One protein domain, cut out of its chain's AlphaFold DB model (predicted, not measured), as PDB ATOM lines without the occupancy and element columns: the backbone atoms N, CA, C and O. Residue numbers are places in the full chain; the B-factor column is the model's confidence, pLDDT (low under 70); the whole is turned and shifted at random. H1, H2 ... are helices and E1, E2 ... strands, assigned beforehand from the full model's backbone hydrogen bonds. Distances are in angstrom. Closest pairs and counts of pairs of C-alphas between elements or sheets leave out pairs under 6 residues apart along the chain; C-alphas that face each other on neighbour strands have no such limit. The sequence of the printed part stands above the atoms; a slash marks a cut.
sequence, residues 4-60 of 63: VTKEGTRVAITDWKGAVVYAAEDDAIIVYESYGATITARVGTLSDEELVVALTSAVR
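What this domain is: This is residues 4 to 60 of the 63 residues of an uncharacterized protein of Acidipila rosea (UniProt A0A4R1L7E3). Look for a V of two antiparallel strand layers: the three-stranded sheet E1 E2 E3 makes one side, the two-stranded hairpin E4 E5 makes the other, and residues 26 to 28 join them at the point. Helix H1, the last named element, sits in the mouth of the V, packed on E4, with a looser approach to the sheet E1 E2 E3. The 57 printed residues hold five named strands and one named helix, in the order E1 E2 E3 E4 E5 H1, and the class is mixed, helices and strands. The whole is compact, with a radius of gyration of the C-alphas of 11.0 A and spans of 32 by 24 by 15 A.

How they stand to each other: Begin at the larger sheet, a meander, each strand the antiparallel neighbour of the one before: E1, residues 4 to 7, E2, residues 10 to 15, and E3, residues 20 to 25. E2 is the inner strand. E1 and E2 form a hairpin at 153 degrees between their directions; look at N 5 and O 12, 2.8 A apart and within hydrogen-bond range. E2 and E3 form a second hairpin, at 168 degrees, with N 11 and O 24 at 2.8 A. Next find the hairpin of E4, residues 29 to 34, and E5, residues 37 to 42, antiparallel at 152 degrees, with N 39 and O 32 at 2.8 A. E3 and E4 are apart. H1, residues 48 to 58, is on the sheet E1 E2 E3 at a height over the sheet of 10.2 A. It runs across the strands, at 72 degrees to E3 on the local plane, and is over E3 with 4 of its C-alphas and only just over E1 and E2, with 3 on each. The closest C-alphas of E1 and H1 are those of Val 4 and Asp 48, 6.2 A apart. H1 and E4 have 13 pairs of C-alphas within 8 A, the closest being those of Tyr 32 and Ala 58 at 4.8 A. H1 and E5 are near each other, with 5 pairs within 10 A. In H1 every O i to N i+4 pair is within hydrogen-bond range.

Where its parts are: Find C-alpha 4 at (-18.166, 42.054, -28.422), where E1 begins; E1 is 10.0 A long. E2 runs 16.7 A and E3 14.1 A. E4 begins at C-alpha 29, (-24.681, 53.190, -17.725), and runs 15.5 A; E5 runs 16.4 A. H1 runs 15.2 A to C-alpha 58 at (-20.311, 44.088, -12.238).

The domain as a whole: The C-alphas of Gly 8 and Gly 36 are the two farthest apart, at 32.5 A. The printed part has no cut, and each link between named elements is tight. The mean pLDDT of the printed part is 88.8; look for values under 70 at residues 58 to 60.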
ATOM      1  N   VAL A   4     -17.387  40.818 -28.532       92.38
ATOM      2  CA  VAL A   4     -18.166  42.054 -28.422       92.38
ATOM      3  C   VAL A   4     -18.648  42.443 -29.815       92.38
ATOM      4  O   VAL A   4     -17.876  42.444 -30.772       92.38
ATOM      5  N   THR A   5     -19.929  42.768 -29.933       95.38
ATOM      6  CA  THR A   5     -20.543  43.265 -31.165       95.38
ATOM      7  C   THR A   5     -21.172  44.619 -30.879       95.38
ATOM      8  O   THR A   5     -21.952  44.750 -29.936       95.38
ATOM      9  N   LYS A   6     -20.818  45.625 -31.684       92.44
ATOM     10  CA  LYS A   6     -21.348  46.991 -31.608       92.44
ATOM     11  C   LYS A   6     -21.992  47.324 -32.954       92.44
ATOM     12  O   LYS A   6     -21.285  47.536 -33.936       92.44
ATOM     13  N   GLU A   7     -23.320  47.311 -33.014       92.62
ATOM     14  CA  GLU A   7     -24.105  47.576 -34.227       92.62
ATOM     15  C   GLU A   7     -25.070  48.736 -33.975       92.62
ATOM     16  O   GLU A   7     -26.044  48.606 -33.233       92.62
ATOM     17  N   GLY A   8     -24.803  49.889 -34.594       90.44
ATOM     18  CA  GLY A   8     -25.556  51.110 -34.300       90.44
ATOM     19  C   GLY A   8     -25.408  51.497 -32.826       90.44
ATOM     20  O   GLY A   8     -24.286  51.630 -32.347       90.44
ATOM     21  N   THR A   9     -26.532  51.655 -32.122       92.81
ATOM     22  CA  THR A   9     -26.570  51.932 -30.673       92.81
ATOM     23  C   THR A   9     -26.487  50.667 -29.826       92.81
ATOM     24  O   THR A   9     -26.340  50.743 -28.614       92.81
ATOM     25  N   ARG A  10     -26.567  49.477 -30.425       94.44
ATOM     26  CA  ARG A  10     -26.634  48.232 -29.668       94.44
ATOM     27  C   ARG A  10     -25.245  47.665 -29.414       94.44
ATOM     28  O   ARG A  10     -24.472  47.444 -30.346       94.44
ATOM     29  N   VAL A  11     -24.978  47.321 -28.158       93.88
ATOM     30  CA  VAL A  11     -23.777  46.603 -27.726       93.88
ATOM     31  C   VAL A  11     -24.175  45.249 -27.150       93.88
ATOM     32  O   VAL A  11     -25.033  45.160 -26.272       93.88
ATOM     33  N   ALA A  12     -23.560  44.176 -27.639       93.62
ATOM     34  CA  ALA A  12     -23.792  42.813 -27.174       93.62
ATOM     35  C   ALA A  12     -22.474  42.090 -26.895       93.62
ATOM     36  O   ALA A  12     -21.487  42.288 -27.603       93.62
ATOM     37  N   ILE A  13     -22.475  41.229 -25.878       92.00
ATOM     38  CA  ILE A  13     -21.376  40.306 -25.598       92.00
ATOM     39  C   ILE A  13     -21.881  38.880 -25.673       92.00
ATOM     40  O   ILE A  13     -22.840  38.502 -24.996       92.00
ATOM     41  N   THR A  14     -21.172  38.088 -26.464       92.38
ATOM     42  CA  THR A  14     -21.468  36.687 -26.722       92.38
ATOM     43  C   THR A  14     -20.351  35.818 -26.159       92.38
ATOM     44  O   THR A  14     -19.169  36.137 -26.313       92.38
ATOM     45  N   ASP A  15     -20.707  34.734 -25.476       91.12
ATOM     46  CA  ASP A  15     -19.744  33.749 -24.995       91.12
ATOM     47  C   ASP A  15     -19.258  32.815 -26.119       91.12
ATOM     48  O   ASP A  15     -19.709  32.848 -27.264       91.12
ATOM     49  N   TRP A  16     -18.327  31.929 -25.779       89.19
ATOM     50  CA  TRP A  16     -17.755  30.958 -26.714       89.19
ATOM     51  C   TRP A  16     -18.753  29.898 -27.210       89.19
ATOM     52  O   TRP A  16     -18.456  29.204 -28.181       89.19
ATOM     53  N   LYS A  17     -19.914  29.748 -26.558       92.00
ATOM     54  CA  LYS A  17     -21.008  28.870 -26.997       92.00
ATOM     55  C   LYS A  17     -21.981  29.586 -27.937       92.00
ATOM     56  O   LYS A  17     -22.928  28.958 -28.403       92.00
ATOM     57  N   GLY A  18     -21.767  30.873 -28.215       90.38
ATOM     58  CA  GLY A  18     -22.677  31.686 -29.014       90.38
ATOM     59  C   GLY A  18     -23.856  32.257 -28.218       90.38
ATOM     60  O   GLY A  18     -24.796  32.766 -28.824       90.38
ATOM     61  N   ALA A  19     -23.844  32.180 -26.883       90.75
ATOM     62  CA  ALA A  19     -24.905  32.726 -26.045       90.75
ATOM     63  C   ALA A  19     -24.642  34.200 -25.712       90.75
ATOM     64  O   ALA A  19     -23.553  34.562 -25.266       90.75
ATOM     65  N   VAL A  20     -25.652  35.055 -25.891       90.81
ATOM     66  CA  VAL A  20     -25.584  36.466 -25.483       90.81
ATOM     67  C   VAL A  20     -25.675  36.539 -23.960       90.81
ATOM     68  O   VAL A  20     -26.718  36.246 -23.380       90.81
ATOM     69  N   VAL A  21     -24.579  36.933 -23.315       88.75
ATOM     70  CA  VAL A  21     -24.484  37.062 -21.849       88.75
ATOM     71  C   VAL A  21     -24.769  38.482 -21.369       88.75
ATOM     72  O   VAL A  21     -25.085  38.692 -20.201       88.75
ATOM     73  N   TYR A  22     -24.674  39.458 -22.271       90.25
ATOM     74  CA  TYR A  22     -24.998  40.849 -22.001       90.25
ATOM     75  C   TYR A  22     -25.453  41.544 -23.283       90.25
ATOM     76  O   TYR A  22     -24.876  41.326 -24.348       90.25
ATOM     77  N   ALA A  23     -26.466  42.396 -23.172       92.25
ATOM     78  CA  ALA A  23     -26.876  43.303 -24.233       92.25
ATOM     79  C   ALA A  23     -27.410  44.596 -23.616       92.25
ATOM     80  O   ALA A  23     -28.205  44.546 -22.677       92.25
ATOM     81  N   ALA A  24     -26.980  45.731 -24.151       93.44
ATOM     82  CA  ALA A  24     -27.432  47.051 -23.743       93.44
ATOM     83  C   ALA A  24     -27.330  48.042 -24.908       93.44
ATOM     84  O   ALA A  24     -26.661  47.773 -25.908       93.44
ATOM     85  N   GLU A  25     -27.990  49.186 -24.762       95.25
ATOM     86  CA  GLU A  25     -27.736  50.350 -25.610       95.25
ATOM     87  C   GLU A  25     -26.392  50.999 -25.227       95.25
ATOM     88  O   GLU A  25     -25.881  50.823 -24.117       95.25
ATOM     89  N   ASP A  26     -25.791  51.738 -26.150       93.69
ATOM     90  CA  ASP A  26     -24.486  52.378 -26.011       93.69
ATOM     91  C   ASP A  26     -24.491  53.525 -24.986       93.69
ATOM     92  O   ASP A  26     -23.477  53.790 -24.331       93.69
ATOM     93  N   ASP A  27     -25.640  54.168 -24.794       93.88
ATOM     94  CA  ASP A  27     -25.879  55.196 -23.787       93.88
ATOM     95  C   ASP A  27     -26.183  54.630 -22.390       93.88
ATOM     96  O   ASP A  27     -26.186  55.387 -21.409       93.88
ATOM     97  N   ALA A  28     -26.363  53.309 -22.272       92.94
ATOM     98  CA  ALA A  28     -26.580  52.649 -20.997       92.94
ATOM     99  C   ALA A  28     -25.386  52.858 -20.058       92.94
ATOM    100  O   ALA A  28     -24.221  52.887 -20.466       92.94
ATOM    101  N   ILE A  29     -25.685  52.980 -18.765       91.88
ATOM    102  CA  ILE A  29     -24.681  53.190 -17.725       91.88
ATOM    103  C   ILE A  29     -24.313  51.854 -17.092       91.88
ATOM    104  O   ILE A  29     -25.180  51.115 -16.624       91.88
ATOM    105  N   ILE A  30     -23.011  51.580 -17.027       89.69
ATOM    106  CA  ILE A  30     -22.443  50.481 -16.255       89.69
ATOM    107  C   ILE A  30     -21.680  51.042 -15.055       89.69
ATOM    108  O   ILE A  30     -20.899  51.990 -15.173       89.69
ATOM    109  N   VAL A  31     -21.927  50.445 -13.891       89.50
ATOM    110  CA  VAL A  31     -21.207  50.721 -12.648       89.50
ATOM    111  C   VAL A  31     -20.442  49.461 -12.273       89.50
ATOM    112  O   VAL A  31     -21.037  48.389 -12.171       89.50
ATOM    113  N   TYR A  32     -19.129  49.572 -12.102       87.38
ATOM    114  CA  TYR A  32     -18.260  48.436 -11.804       87.38
ATOM    115  C   TYR A  32     -17.098  48.846 -10.902       87.38
ATOM    116  O   TYR A  32     -16.732  50.016 -10.830       87.38
ATOM    117  N   GLU A  33     -16.510  47.879 -10.206       87.69
ATOM    118  CA  GLU A  33     -15.302  48.101  -9.414       87.69
ATOM    119  C   GLU A  33     -14.054  47.741 -10.224       87.69
ATOM    120  O   GLU A  33     -13.993  46.691 -10.872       87.69
ATOM    121  N   SER A  34     -13.046  48.610 -10.170       85.31
ATOM    122  CA  SER A  34     -11.726  48.372 -10.751       85.31
ATOM    123  C   SER A  34     -10.652  49.065  -9.918       85.31
ATOM    124  O   SER A  34     -10.833  50.202  -9.489       85.31
ATOM    125  N   TYR A  35      -9.548  48.366  -9.642       85.56
ATOM    126  CA  TYR A  35      -8.428  48.866  -8.826       85.56
ATOM    127  C   TYR A  35      -8.839  49.513  -7.483       85.56
ATOM    128  O   TYR A  35      -8.205  50.458  -7.021       85.56
ATOM    129  N   GLY A  36      -9.899  49.005  -6.843       85.12
ATOM    130  CA  GLY A  36     -10.398  49.528  -5.564       85.12
ATOM    131  C   GLY A  36     -11.225  50.815  -5.669       85.12
ATOM    132  O   GLY A  36     -11.546  51.408  -4.642       85.12
ATOM    133  N   ALA A  37     -11.584  51.243  -6.882       86.81
ATOM    134  CA  ALA A  37     -12.465  52.374  -7.133       86.81
ATOM    135  C   ALA A  37     -13.755  51.929  -7.834       86.81
ATOM    136  O   ALA A  37     -13.746  51.049  -8.698       86.81
ATOM    137  N   THR A  38     -14.867  52.577  -7.489       90.88
ATOM    138  CA  THR A  38     -16.122  52.460  -8.235       90.88
ATOM    139  C   THR A  38     -16.052  53.351  -9.470       90.88
ATOM    140  O   THR A  38     -15.900  54.567  -9.362       90.88
ATOM    141  N   ILE A  39     -16.185  52.747 -10.645       90.94
ATOM    142  CA  ILE A  39     -16.200  53.424 -11.939       90.94
ATOM    143  C   ILE A  39     -17.632  53.435 -12.466       90.94
ATOM    144  O   ILE A  39     -18.353  52.444 -12.375       90.94
ATOM    145  N   THR A  40     -18.045  54.575 -13.018       92.19
ATOM    146  CA  THR A  40     -19.317  54.743 -13.728       92.19
ATOM    147  C   THR A  40     -19.012  55.209 -15.144       92.19
ATOM    148  O   THR A  40     -18.374  56.246 -15.319       92.19
ATOM    149  N   ALA A  41     -19.450  54.453 -16.149       92.12
ATOM    150  CA  ALA A  41     -19.177  54.748 -17.554       92.12
ATOM    151  C   ALA A  41     -20.380  54.415 -18.444       92.12
ATOM    152  O   ALA A  41     -21.260  53.644 -18.057       92.12
ATOM    153  N   ARG A  42     -20.409  54.989 -19.653       93.81
ATOM    154  CA  ARG A  42     -21.355  54.587 -20.704       93.81
ATOM    155  C   ARG A  42     -20.809  53.383 -21.454       93.81
ATOM    156  O   ARG A  42     -19.638  53.388 -21.836       93.81
ATOM    157  N   VAL A  43     -21.654  52.394 -21.722       92.81
ATOM    158  CA  VAL A  43     -21.272  51.143 -22.396       92.81
ATOM    159  C   VAL A  43     -20.573  51.406 -23.734       92.81
ATOM    160  O   VAL A  43     -19.529  50.820 -24.007       92.81
ATOM    161  N   GLY A  44     -21.082  52.344 -24.534       91.88
ATOM    162  CA  GLY A  44     -20.519  52.708 -25.836       91.88
ATOM    163  C   GLY A  44     -19.152  53.389 -25.783       91.88
ATOM    164  O   GLY A  44     -18.429  53.383 -26.776       91.88
ATOM    165  N   THR A  45     -18.780  53.965 -24.637       93.81
ATOM    166  CA  THR A  45     -17.492  54.661 -24.467       93.81
ATOM    167  C   THR A  45     -16.348  53.733 -24.077       93.81
ATOM    168  O   THR A  45     -15.191  54.126 -24.197       93.81
ATOM    169  N   LEU A  46     -16.658  52.513 -23.629       92.88
ATOM    170  CA  LEU A  46     -15.659  51.533 -23.221       92.88
ATOM    171  C   LEU A  46     -15.093  50.800 -24.442       92.88
ATOM    172  O   LEU A  46     -15.828  50.389 -25.353       92.88
ATOM    173  N   SER A  47     -13.778  50.586 -24.441       93.62
ATOM    174  CA  SER A  47     -13.154  49.621 -25.346       93.62
ATOM    175  C   SER A  47     -13.688  48.209 -25.082       93.62
ATOM    176  O   SER A  47     -14.283  47.924 -24.040       93.62
ATOM    177  N   ASP A  48     -13.494  47.305 -26.037       91.88
ATOM    178  CA  ASP A  48     -14.010  45.939 -25.919       91.88
ATOM    179  C   ASP A  48     -13.385  45.202 -24.723       91.88
ATOM    180  O   ASP A  48     -14.077  44.472 -24.013       91.88
ATOM    181  N   GLU A  49     -12.099  45.445 -24.452       89.69
ATOM    182  CA  GLU A  49     -11.398  44.894 -23.288       89.69
ATOM    183  C   GLU A  49     -11.965  45.449 -21.974       89.69
ATOM    184  O   GLU A  49     -12.319  44.678 -21.079       89.69
ATOM    185  N   GLU A  50     -12.127  46.772 -21.872       90.62
ATOM    186  CA  GLU A  50     -12.691  47.415 -20.681       90.62
ATOM    187  C   GLU A  50     -14.117  46.950 -20.397       90.62
ATOM    188  O   GLU A  50     -14.466  46.727 -19.241       90.62
ATOM    189  N   LEU A  51     -14.935  46.766 -21.434       90.44
ATOM    190  CA  LEU A  51     -16.309  46.302 -21.284       90.44
ATOM    191  C   LEU A  51     -16.364  44.864 -20.746       90.44
ATOM    192  O   LEU A  51     -17.161  44.566 -19.855       90.44
ATOM    193  N   VAL A  52     -15.491  43.978 -21.238       88.81
ATOM    194  CA  VAL A  52     -15.382  42.601 -20.729       88.81
ATOM    195  C   VAL A  52     -14.928  42.592 -19.266       88.81
ATOM    196  O   VAL A  52     -15.510  41.870 -18.450       88.81
ATOM    197  N   VAL A  53     -13.937  43.412 -18.903       87.00
ATOM    198  CA  VAL A  53     -13.483  43.560 -17.508       87.00
ATOM    199  C   VAL A  53     -14.613  44.098 -16.628       87.00
ATOM    200  O   VAL A  53     -14.926  43.502 -15.596       87.00
ATOM    201  N   ALA A  54     -15.276  45.170 -17.064       87.25
ATOM    202  CA  ALA A  54     -16.368  45.805 -16.340       87.25
ATOM    203  C   ALA A  54     -17.511  44.825 -16.055       87.25
ATOM    204  O   ALA A  54     -17.999  44.761 -14.928       87.25
ATOM    205  N   LEU A  55     -17.907  44.007 -17.034       83.62
ATOM    206  CA  LEU A  55     -18.980  43.023 -16.863       83.62
ATOM    207  C   LEU A  55     -18.572  41.827 -16.005       83.62
ATOM    208  O   LEU A  55     -19.398  41.305 -15.252       83.62
ATOM    209  N   THR A  56     -17.301  41.428 -16.065       79.94
ATOM    210  CA  THR A  56     -16.758  40.395 -15.174       79.94
ATOM    211  C   THR A  56     -16.866  40.840 -13.711       79.94
ATOM    212  O   THR A  56     -17.292  40.053 -12.863       79.94
ATOM    213  N   SER A  57     -16.578  42.116 -13.430       74.75
ATOM    214  CA  SER A  57     -16.707  42.712 -12.094       74.75
ATOM    215  C   SER A  57     -18.158  43.002 -11.682       74.75
ATOM    216  O   SER A  57     -18.536  42.720 -10.548       74.75
ATOM    217  N   ALA A  58     -18.984  43.561 -12.575       64.06
ATOM    218  CA  ALA A  58     -20.311  44.088 -12.238       64.06
ATOM    219  C   ALA A  58     -21.396  43.012 -12.081       64.06
ATOM    220  O   ALA A  58     -22.265  43.132 -11.220       64.06
ATOM    221  N   VAL A  59     -21.372  41.962 -12.910       59.06
ATOM    222  CA  VAL A  59     -22.501  41.016 -13.019       59.06
ATOM    223  C   VAL A  59     -22.218  39.693 -12.300       59.06
ATOM    224  O   VAL A  59     -23.104  38.849 -12.193       59.06
ATOM    225  N   ARG A  60     -20.996  39.494 -11.769       52.19
ATOM    226  CA  ARG A  60     -20.499  38.169 -11.350       52.19
ATOM    227  C   ARG A  60     -20.835  37.127 -12.418       52.19
ATOM    228  O   ARG A  60     -21.586  36.186 -12.156       52.19
TER     229      ARG A  60